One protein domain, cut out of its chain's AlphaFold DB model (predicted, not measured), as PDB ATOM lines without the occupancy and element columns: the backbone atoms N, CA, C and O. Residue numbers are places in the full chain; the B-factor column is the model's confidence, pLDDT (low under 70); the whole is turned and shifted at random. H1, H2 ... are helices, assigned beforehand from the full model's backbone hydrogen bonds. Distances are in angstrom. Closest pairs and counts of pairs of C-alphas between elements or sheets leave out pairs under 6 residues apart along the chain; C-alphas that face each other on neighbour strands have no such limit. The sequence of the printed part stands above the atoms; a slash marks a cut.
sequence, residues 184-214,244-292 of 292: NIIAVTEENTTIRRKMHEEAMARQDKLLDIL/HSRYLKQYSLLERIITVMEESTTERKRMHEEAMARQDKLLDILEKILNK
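What this domain is: This is residues 184 to 214 and 244 to 292 of the 292 residues of the protein "Myb_DNA-bind_4 domain-containing protein" of Lasius niger (UniProt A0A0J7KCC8). Two long, nearly straight helices, H1 and H2, lie side by side and run the same way, making a thin rod; the longer H2 makes its length, and residues 244 to 253 of H2 stick out beyond H1. The printed part has 80 residues with two named helices, H1 then H2, and no named strand; the class is all helix. It is extended, with a radius of gyration of the C-alphas of 19.4 A and spans of 72 by 17 by 12 A.

Where its parts are: H1, residues 184 to 214, begins at C-alpha 184 (154.365, 157.487, 82.180) and is 44.0 A long from first to last C-alpha. H2, residues 244 to 290, is 68.6 A long and ends at C-alpha 290 (108.913, 137.931, 80.707).

How they stand to each other: H1 and H2 touch, with the C-alphas of Asn 192 and Thr 265 closest at 6.6 A. They run the same way at a shallow tilt of 12 degrees. In H1 and H2 every O i to N i+4 pair is within hydrogen-bond range.

The domain as a whole: The C-alphas of His 244 and Lys 292, 72.5 A apart, are the two farthest apart. Residues 215 to 243 are not printed, and C-alphas 214 and 244 stand 62.6 A apart across the cut. Mean pLDDT of the printed part is 72.7; residues 184 to 193 and 244 to 258 are among those under 70.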
ATOM      1  N   ASN A 184     155.040 158.610  82.849       50.62
ATOM      2  CA  ASN A 184     154.365 157.487  82.180       50.62
ATOM      3  C   ASN A 184     153.797 156.459  83.176       50.62
ATOM      4  O   ASN A 184     152.655 156.027  83.036       50.62
ATOM      5  N   ILE A 185     154.545 156.095  84.226       51.25
ATOM      6  CA  ILE A 185     154.041 155.185  85.272       51.25
ATOM      7  C   ILE A 185     152.876 155.797  86.045       51.25
ATOM      8  O   ILE A 185     151.922 155.088  86.371       51.25
ATOM      9  N   ILE A 186     152.941 157.091  86.360       55.56
ATOM     10  CA  ILE A 186     151.847 157.795  87.035       55.56
ATOM     11  C   ILE A 186     150.609 157.796  86.132       55.56
ATOM     12  O   ILE A 186     149.541 157.414  86.603       55.56
ATOM     13  N   ALA A 187     150.756 158.099  84.839       57.59
ATOM     14  CA  ALA A 187     149.673 158.065  83.860       57.59
ATOM     15  C   ALA A 187     149.035 156.667  83.739       57.59
ATOM     16  O   ALA A 187     147.831 156.536  83.947       57.59
ATOM     17  N   VAL A 188     149.827 155.609  83.518       56.75
ATOM     18  CA  VAL A 188     149.330 154.217  83.444       56.75
ATOM     19  C   VAL A 188     148.692 153.769  84.767       56.75
ATOM     20  O   VAL A 188     147.724 153.004  84.767       56.75
ATOM     21  N   THR A 189     149.166 154.266  85.915       55.97
ATOM     22  CA  THR A 189     148.544 153.998  87.225       55.97
ATOM     23  C   THR A 189     147.204 154.728  87.377       55.97
ATOM     24  O   THR A 189     146.233 154.139  87.856       55.97
ATOM     25  N   GLU A 190     147.112 155.995  86.970       60.69
ATOM     26  CA  GLU A 190     145.883 156.787  87.079       60.69
ATOM     27  C   GLU A 190     144.823 156.349  86.045       60.69
ATOM     28  O   GLU A 190     143.645 156.242  86.413       60.69
ATOM     29  N   GLU A 191     145.222 155.928  84.833       63.69
ATOM     30  CA  GLU A 191     144.348 155.198  83.899       63.69
ATOM     31  C   GLU A 191     143.859 153.897  84.547       63.69
ATOM     32  O   GLU A 191     142.653 153.676  84.612       63.69
ATOM     33  N   ASN A 192     144.744 153.081  85.140       62.91
ATOM     34  CA  ASN A 192     144.359 151.849  85.845       62.91
ATOM     35  C   ASN A 192     143.284 152.074  86.920       62.91
ATOM     36  O   ASN A 192     142.345 151.281  87.021       62.91
ATOM     37  N   THR A 193     143.384 153.143  87.721       64.56
ATOM     38  CA  THR A 193     142.337 153.462  88.713       64.56
ATOM     39  C   THR A 193     141.021 153.898  88.068       64.56
ATOM     40  O   THR A 193     139.956 153.673  88.640       64.56
ATOM     41  N   THR A 194     141.076 154.494  86.878       70.81
ATOM     42  CA  THR A 194     139.904 154.989  86.148       70.81
ATOM     43  C   THR A 194     139.210 153.877  85.364       70.81
ATOM     44  O   THR A 194     137.989 153.782  85.430       70.81
ATOM     45  N   ILE A 195     139.971 152.964  84.750       70.88
ATOM     46  CA  ILE A 195     139.482 151.697  84.189       70.88
ATOM     47  C   ILE A 195     138.742 150.905  85.268       70.88
ATOM     48  O   ILE A 195     137.579 150.569  85.083       70.88
ATOM     49  N   ARG A 196     139.380 150.662  86.425       67.12
ATOM     50  CA  ARG A 196     138.760 149.924  87.542       67.12
ATOM     51  C   ARG A 196     137.469 150.583  88.032       67.12
ATOM     52  O   ARG A 196     136.520 149.872  88.337       67.12
ATOM     53  N   ARG A 197     137.420 151.923  88.081       70.50
ATOM     54  CA  ARG A 197     136.206 152.670  88.443       70.50
ATOM     55  C   ARG A 197     135.096 152.463  87.413       70.50
ATOM     56  O   ARG A 197     134.014 152.059  87.813       70.50
ATOM     57  N   LYS A 198     135.377 152.672  86.120       82.25
ATOM     58  CA  LYS A 198     134.387 152.510  85.042       82.25
ATOM     59  C   LYS A 198     133.878 151.067  84.951       82.25
ATOM     60  O   LYS A 198     132.682 150.857  84.827       82.25
ATOM     61  N   MET A 199     134.771 150.081  85.064       81.31
ATOM     62  CA  MET A 199     134.401 148.662  85.100       81.31
ATOM     63  C   MET A 199     133.439 148.362  86.258       81.31
ATOM     64  O   MET A 199     132.407 147.733  86.060       81.31
ATOM     65  N   HIS A 200     133.744 148.842  87.466       78.50
ATOM     66  CA  HIS A 200     132.869 148.650  88.622       78.50
ATOM     67  C   HIS A 200     131.519 149.367  88.461       78.50
ATOM     68  O   HIS A 200     130.485 148.761  88.711       78.50
ATOM     69  N   GLU A 201     131.522 150.616  87.994       81.44
ATOM     70  CA  GLU A 201     130.327 151.425  87.708       81.44
ATOM     71  C   GLU A 201     129.394 150.739  86.693       81.44
ATOM     72  O   GLU A 201     128.194 150.616  86.929       81.44
ATOM     73  N   GLU A 202     129.954 150.200  85.611       84.69
ATOM     74  CA  GLU A 202     129.208 149.448  84.599       84.69
ATOM     75  C   GLU A 202     128.678 148.104  85.140       84.69
ATOM     76  O   GLU A 202     127.579 147.680  84.779       84.69
ATOM     77  N   ALA A 203     129.435 147.439  86.022       80.56
ATOM     78  CA  ALA A 203     129.032 146.180  86.652       80.56
ATOM     79  C   ALA A 203     127.886 146.376  87.652       80.56
ATOM     80  O   ALA A 203     126.948 145.579  87.647       80.56
ATOM     81  N   MET A 204     127.918 147.457  88.439       83.06
ATOM     82  CA  MET A 204     126.791 147.856  89.285       83.06
ATOM     83  C   MET A 204     125.552 148.134  88.427       83.06
ATOM     84  O   MET A 204     124.510 147.545  88.675       83.06
ATOM     85  N   ALA A 205     125.674 148.915  87.347       84.25
ATOM     86  CA  ALA A 205     124.536 149.237  86.481       84.25
ATOM     87  C   ALA A 205     123.873 147.997  85.837       84.25
ATOM     88  O   ALA A 205     122.647 147.947  85.706       84.25
ATOM     89  N   ARG A 206     124.653 146.968  85.461       84.06
ATOM     90  CA  ARG A 206     124.090 145.682  85.007       84.06
ATOM     91  C   ARG A 206     123.493 144.857  86.145       84.06
ATOM     92  O   ARG A 206     122.465 144.222  85.926       84.06
ATOM     93  N   GLN A 207     124.087 144.874  87.340       79.12
ATOM     94  CA  GLN A 207     123.496 144.239  88.521       79.12
ATOM     95  C   GLN A 207     122.161 144.891  88.896       79.12
ATOM     96  O   GLN A 207     121.195 144.165  89.085       79.12
ATOM     97  N   ASP A 208     122.062 146.220  88.898       83.38
ATOM     98  CA  ASP A 208     120.823 146.953  89.181       83.38
ATOM     99  C   ASP A 208     119.725 146.622  88.153       83.38
ATOM    100  O   ASP A 208     118.595 146.313  88.533       83.38
ATOM    101  N   LYS A 209     120.053 146.586  86.848       87.62
ATOM    102  CA  LYS A 209     119.093 146.178  85.802       87.62
ATOM    103  C   LYS A 209     118.679 144.704  85.940       87.62
ATOM    104  O   LYS A 209     117.518 144.371  85.713       87.62
ATOM    105  N   LEU A 210     119.596 143.816  86.330       84.81
ATOM    106  CA  LEU A 210     119.276 142.412  86.603       84.81
ATOM    107  C   LEU A 210     118.413 142.265  87.868       84.81
ATOM    108  O   LEU A 210     117.516 141.432  87.882       84.81
ATOM    109  N   LEU A 211     118.643 143.076  88.904       81.69
ATOM    110  CA  LEU A 211     117.880 143.080  90.156       81.69
ATOM    111  C   LEU A 211     116.465 143.644  89.980       81.69
ATOM    112  O   LEU A 211     115.544 143.125  90.600       81.69
ATOM    113  N   ASP A 212     116.251 144.626  89.100       85.94
ATOM    114  CA  ASP A 212     114.903 145.060  88.703       85.94
ATOM    115  C   ASP A 212     114.115 143.931  88.002       85.94
ATOM    116  O   ASP A 212     112.910 143.789  88.213       85.94
ATOM    117  N   ILE A 213     114.784 143.090  87.207       82.19
ATOM    118  CA  ILE A 213     114.157 141.932  86.550       82.19
ATOM    119  C   ILE A 213     113.952 140.776  87.545       82.19
ATOM    120  O   ILE A 213     112.863 140.213  87.614       82.19
ATOM    121  N   LEU A 214     114.953 140.447  88.366       72.88
ATOM    122  CA  LEU A 214     114.866 139.390  89.384       72.88
ATOM    123  C   LEU A 214     113.929 139.756  90.543       72.88
ATOM    124  O   LEU A 214     113.308 138.869  91.114       72.88
ATOM    125  N   HIS A 244     176.639 151.933  85.497       38.25
ATOM    126  CA  HIS A 244     175.958 152.121  84.209       38.25
ATOM    127  C   HIS A 244     174.992 150.965  83.896       38.25
ATOM    128  O   HIS A 244     173.854 151.216  83.499       38.25
ATOM    129  N   SER A 245     175.372 149.711  84.187       46.66
ATOM    130  CA  SER A 245     174.496 148.550  83.939       46.66
ATOM    131  C   SER A 245     173.212 148.549  84.795       46.66
ATOM    132  O   SER A 245     172.177 148.161  84.266       46.66
ATOM    133  N   ARG A 246     173.186 149.074  86.039       44.47
ATOM    134  CA  ARG A 246     171.915 149.305  86.776       44.47
ATOM    135  C   ARG A 246     171.059 150.368  86.134       44.47
ATOM    136  O   ARG A 246     169.857 150.267  86.288       44.47
ATOM    137  N   TYR A 247     171.623 151.381  85.471       41.72
ATOM    138  CA  TYR A 247     170.777 152.331  84.754       41.72
ATOM    139  C   TYR A 247     170.089 151.595  83.606       41.72
ATOM    140  O   TYR A 247     168.870 151.522  83.629       41.72
ATOM    141  N   LEU A 248     170.822 150.944  82.693       52.44
ATOM    142  CA  LEU A 248     170.207 150.163  81.602       52.44
ATOM    143  C   LEU A 248     169.219 149.093  82.107       52.44
ATOM    144  O   LEU A 248     168.102 149.011  81.608       52.44
ATOM    145  N   LYS A 249     169.576 148.338  83.154       55.47
ATOM    146  CA  LYS A 249     168.676 147.374  83.813       55.47
ATOM    147  C   LYS A 249     167.491 148.038  84.520       55.47
ATOM    148  O   LYS A 249     166.460 147.398  84.646       55.47
ATOM    149  N   GLN A 250     167.604 149.283  84.991       47.28
ATOM    150  CA  GLN A 250     166.471 150.042  85.527       47.28
ATOM    151  C   GLN A 250     165.550 150.503  84.403       47.28
ATOM    152  O   GLN A 250     164.361 150.298  84.561       47.28
ATOM    153  N   TYR A 251     166.064 151.041  83.289       50.38
ATOM    154  CA  TYR A 251     165.254 151.364  82.103       50.38
ATOM    155  C   TYR A 251     164.489 150.110  81.629       50.38
ATOM    156  O   TYR A 251     163.263 150.108  81.661       50.38
ATOM    157  N   SER A 252     165.188 148.996  81.386       57.50
ATOM    158  CA  SER A 252     164.586 147.716  80.967       57.50
ATOM    159  C   SER A 252     163.613 147.105  81.992       57.50
ATOM    160  O   SER A 252     162.552 146.602  81.623       57.50
ATOM    161  N   LEU A 253     163.917 147.167  83.295       58.06
ATOM    162  CA  LEU A 253     162.979 146.731  84.339       58.06
ATOM    163  C   LEU A 253     161.727 147.614  84.375       58.06
ATOM    164  O   LEU A 253     160.651 147.115  84.692       58.06
ATOM    165  N   LEU A 254     161.865 148.907  84.080       52.09
ATOM    166  CA  LEU A 254     160.772 149.869  84.112       52.09
ATOM    167  C   LEU A 254     159.870 149.737  82.884       52.09
ATOM    168  O   LEU A 254     158.657 149.711  83.048       52.09
ATOM    169  N   GLU A 255     160.456 149.550  81.701       62.09
ATOM    170  CA  GLU A 255     159.763 149.155  80.469       62.09
ATOM    171  C   GLU A 255     158.966 147.865  80.705       62.09
ATOM    172  O   GLU A 255     157.753 147.860  80.531       62.09
ATOM    173  N   ARG A 256     159.593 146.813  81.255       64.38
ATOM    174  CA  ARG A 256     158.889 145.562  81.590       64.38
ATOM    175  C   ARG A 256     157.776 145.752  82.633       64.38
ATOM    176  O   ARG A 256     156.770 145.056  82.572       64.38
ATOM    177  N   ILE A 257     157.932 146.668  83.591       54.41
ATOM    178  CA  ILE A 257     156.870 147.012  84.554       54.41
ATOM    179  C   ILE A 257     155.717 147.752  83.862       54.41
ATOM    180  O   ILE A 257     154.565 147.487  84.193       54.41
ATOM    181  N   ILE A 258     156.003 148.641  82.908       63.19
ATOM    182  CA  ILE A 258     154.994 149.335  82.100       63.19
ATOM    183  C   ILE A 258     154.222 148.316  81.253       63.19
ATOM    184  O   ILE A 258     153.011 148.212  81.431       63.19
ATOM    185  N   THR A 259     154.907 147.472  80.476       70.50
ATOM    186  CA  THR A 259     154.280 146.422  79.654       70.50
ATOM    187  C   THR A 259     153.406 145.481  80.488       70.50
ATOM    188  O   THR A 259     152.237 145.298  80.170       70.50
ATOM    189  N   VAL A 260     153.903 144.970  81.623       67.50
ATOM    190  CA  VAL A 260     153.104 144.102  82.514       67.50
ATOM    191  C   VAL A 260     151.899 144.842  83.114       67.50
ATOM    192  O   VAL A 260     150.849 144.237  83.328       67.50
ATOM    193  N   MET A 261     151.990 146.151  83.384       61.66
ATOM    194  CA  MET A 261     150.819 146.936  83.800       61.66
ATOM    195  C   MET A 261     149.811 147.122  82.660       61.66
ATOM    196  O   MET A 261     148.614 147.023  82.924       61.66
ATOM    197  N   GLU A 262     150.278 147.373  81.435       70.75
ATOM    198  CA  GLU A 262     149.480 147.588  80.221       70.75
ATOM    199  C   GLU A 262     148.744 146.315  79.792       70.75
ATOM    200  O   GLU A 262     147.515 146.340  79.709       70.75
ATOM    201  N   GLU A 263     149.456 145.191  79.651       73.50
ATOM    202  CA  GLU A 263     148.904 143.841  79.455       73.50
ATOM    203  C   GLU A 263     147.837 143.536  80.510       73.50
ATOM    204  O   GLU A 263     146.714 143.147  80.193       73.50
ATOM    205  N   SER A 264     148.144 143.816  81.781       67.69
ATOM    206  CA  SER A 264     147.206 143.635  82.886       67.69
ATOM    207  C   SER A 264     146.006 144.600  82.821       67.69
ATOM    208  O   SER A 264     144.954 144.281  83.379       67.69
ATOM    209  N   THR A 265     146.100 145.757  82.146       71.88
ATOM    210  CA  THR A 265     144.917 146.589  81.838       71.88
ATOM    211  C   THR A 265     144.073 145.977  80.735       71.88
ATOM    212  O   THR A 265     142.854 145.936  80.878       71.88
ATOM    213  N   THR A 266     144.708 145.496  79.667       80.00
ATOM    214  CA  THR A 266     144.045 144.948  78.485       80.00
ATOM    215  C   THR A 266     143.315 143.665  78.845       80.00
ATOM    216  O   THR A 266     142.137 143.538  78.539       80.00
ATOM    217  N   GLU A 267     143.945 142.782  79.617       78.94
ATOM    218  CA  GLU A 267     143.311 141.555  80.096       78.94
ATOM    219  C   GLU A 267     142.176 141.843  81.096       78.94
ATOM    220  O   GLU A 267     141.139 141.189  81.049       78.94
ATOM    221  N   ARG A 268     142.283 142.886  81.938       71.81
ATOM    222  CA  ARG A 268     141.140 143.351  82.754       71.81
ATOM    223  C   ARG A 268     139.989 143.892  81.906       71.81
ATOM    224  O   ARG A 268     138.845 143.558  82.197       71.81
ATOM    225  N   LYS A 269     140.279 144.709  80.885       79.25
ATOM    226  CA  LYS A 269     139.286 145.235  79.929       79.25
ATOM    227  C   LYS A 269     138.586 144.066  79.211       79.25
ATOM    228  O   LYS A 269     137.362 144.021  79.200       79.25
ATOM    229  N   ARG A 270     139.354 143.077  78.739       89.25
ATOM    230  CA  ARG A 270     138.878 141.862  78.055       89.25
ATOM    231  C   ARG A 270     138.009 140.972  78.952       89.25
ATOM    232  O   ARG A 270     136.893 140.646  78.571       89.25
ATOM    233  N   MET A 271     138.477 140.615  80.153       81.69
ATOM    234  CA  MET A 271     137.699 139.812  81.112       81.69
ATOM    235  C   MET A 271     136.396 140.507  81.532       81.69
ATOM    236  O   MET A 271     135.384 139.841  81.735       81.69
ATOM    237  N   HIS A 272     136.416 141.837  81.657       88.75
ATOM    238  CA  HIS A 272     135.227 142.640  81.942       88.75
ATOM    239  C   HIS A 272     134.222 142.579  80.796       88.75
ATOM    240  O   HIS A 272     133.087 142.180  81.013       88.75
ATOM    241  N   GLU A 273     134.647 142.890  79.572       87.00
ATOM    242  CA  GLU A 273     133.812 142.818  78.367       87.00
ATOM    243  C   GLU A 273     133.216 141.411  78.157       87.00
ATOM    244  O   GLU A 273     132.027 141.264  77.879       87.00
ATOM    245  N   GLU A 274     134.000 140.360  78.415       90.81
ATOM    246  CA  GLU A 274     133.557 138.961  78.364       90.81
ATOM    247  C   GLU A 274     132.561 138.598  79.489       90.81
ATOM    248  O   GLU A 274     131.698 137.734  79.312       90.81
ATOM    249  N   ALA A 275     132.647 139.236  80.662       86.06
ATOM    250  CA  ALA A 275     131.656 139.104  81.732       86.06
ATOM    251  C   ALA A 275     130.372 139.894  81.421       86.06
ATOM    252  O   ALA A 275     129.270 139.399  81.662       86.06
ATOM    253  N   MET A 276     130.500 141.073  80.809       89.75
ATOM    254  CA  MET A 276     129.376 141.902  80.380       89.75
ATOM    255  C   MET A 276     128.563 141.237  79.272       89.75
ATOM    256  O   MET A 276     127.344 141.150  79.389       89.75
ATOM    257  N   ALA A 277     129.220 140.649  78.270       89.56
ATOM    258  CA  ALA A 277     128.548 139.874  77.227       89.56
ATOM    259  C   ALA A 277     127.782 138.657  77.789       89.56
ATOM    260  O   ALA A 277     126.712 138.307  77.284       89.56
ATOM    261  N   ARG A 278     128.280 138.022  78.866       89.25
ATOM    262  CA  ARG A 278     127.537 136.970  79.589       89.25
ATOM    263  C   ARG A 278     126.299 137.525  80.299       89.25
ATOM    264  O   ARG A 278     125.248 136.892  80.235       89.25
ATOM    265  N   GLN A 279     126.411 138.682  80.955       87.31
ATOM    266  CA  GLN A 279     125.288 139.328  81.646       87.31
ATOM    267  C   GLN A 279     124.213 139.826  80.670       87.31
ATOM    268  O   GLN A 279     123.036 139.566  80.901       87.31
ATOM    269  N   ASP A 280     124.594 140.453  79.554       86.69
ATOM    270  CA  ASP A 280     123.647 140.899  78.522       86.69
ATOM    271  C   ASP A 280     122.901 139.718  77.892       86.69
ATOM    272  O   ASP A 280     121.687 139.780  77.705       86.69
ATOM    273  N   LYS A 281     123.595 138.598  77.639       91.69
ATOM    274  CA  LYS A 281     122.961 137.369  77.144       91.69
ATOM    275  C   LYS A 281     121.988 136.759  78.160       91.69
ATOM    276  O   LYS A 281     120.945 136.249  77.760       91.69
ATOM    277  N   LEU A 282     122.303 136.794  79.457       88.44
ATOM    278  CA  LEU A 282     121.367 136.365  80.503       88.44
ATOM    279  C   LEU A 282     120.137 137.282  80.551       88.44
ATOM    280  O   LEU A 282     119.016 136.798  80.687       88.44
ATOM    281  N   LEU A 283     120.341 138.590  80.404       89.25
ATOM    282  CA  LEU A 283     119.270 139.576  80.431       89.25
ATOM    283  C   LEU A 283     118.319 139.427  79.235       89.25
ATOM    284  O   LEU A 283     117.111 139.397  79.440       89.25
ATOM    285  N   ASP A 284     118.850 139.240  78.024       90.50
ATOM    286  CA  ASP A 284     118.081 138.913  76.812       90.50
ATOM    287  C   ASP A 284     117.219 137.647  76.990       90.50
ATOM    288  O   ASP A 284     116.063 137.609  76.569       90.50
ATOM    289  N   ILE A 285     117.746 136.621  77.669       90.19
ATOM    290  CA  ILE A 285     116.997 135.397  77.989       90.19
ATOM    291  C   ILE A 285     115.858 135.685  78.980       90.19
ATOM    292  O   ILE A 285     114.742 135.218  78.760       90.19
ATOM    293  N   LEU A 286     116.102 136.460  80.042       85.31
ATOM    294  CA  LEU A 286     115.068 136.817  81.023       85.31
ATOM    295  C   LEU A 286     113.980 137.719  80.417       85.31
ATOM    296  O   LEU A 286     112.795 137.504  80.656       85.31
ATOM    297  N   GLU A 287     114.361 138.675  79.571       85.25
ATOM    298  CA  GLU A 287     113.441 139.556  78.845       85.25
ATOM    299  C   GLU A 287     112.565 138.765  77.852       85.25
ATOM    300  O   GLU A 287     111.373 139.036  77.716       85.25
ATOM    301  N   LYS A 288     113.099 137.699  77.239       88.94
ATOM    302  CA  LYS A 288     112.336 136.740  76.411       88.94
ATOM    303  C   LYS A 288     111.457 135.765  77.200       88.94
ATOM    304  O   LYS A 288     110.587 135.137  76.601       88.94
ATOM    305  N   ILE A 289     111.684 135.608  78.506       83.75
ATOM    306  CA  ILE A 289     110.811 134.834  79.402       83.75
ATOM    307  C   ILE A 289     109.663 135.710  79.917       83.75
ATOM    308  O   ILE A 289     108.544 135.225  80.019       83.75
ATOM    309  N   LEU A 290     109.920 136.992  80.199       78.56
ATOM    310  CA  LEU A 290     108.913 137.931  80.707       78.56
ATOM    311  C   LEU A 290     107.878 138.351  79.642       78.56
ATOM    312  O   LEU A 290     106.729 138.621  79.975       78.56
ATOM    313  N   ASN A 291     108.281 138.405  78.370       79.62
ATOM    314  CA  ASN A 291     107.439 138.826  77.243       79.62
ATOM    315  C   ASN A 291     106.714 137.648  76.546       79.62
ATOM    316  O   ASN A 291     106.596 137.652  75.317       79.62
ATOM    317  N   LYS A 292     106.300 136.608  77.286       59.62
ATOM    318  CA  LYS A 292     105.838 135.331  76.714       59.62
ATOM    319  C   LYS A 292     104.674 134.688  77.471       59.62
ATOM    320  O   LYS A 292     103.851 134.057  76.774       59.62
TER     321      LYS A 292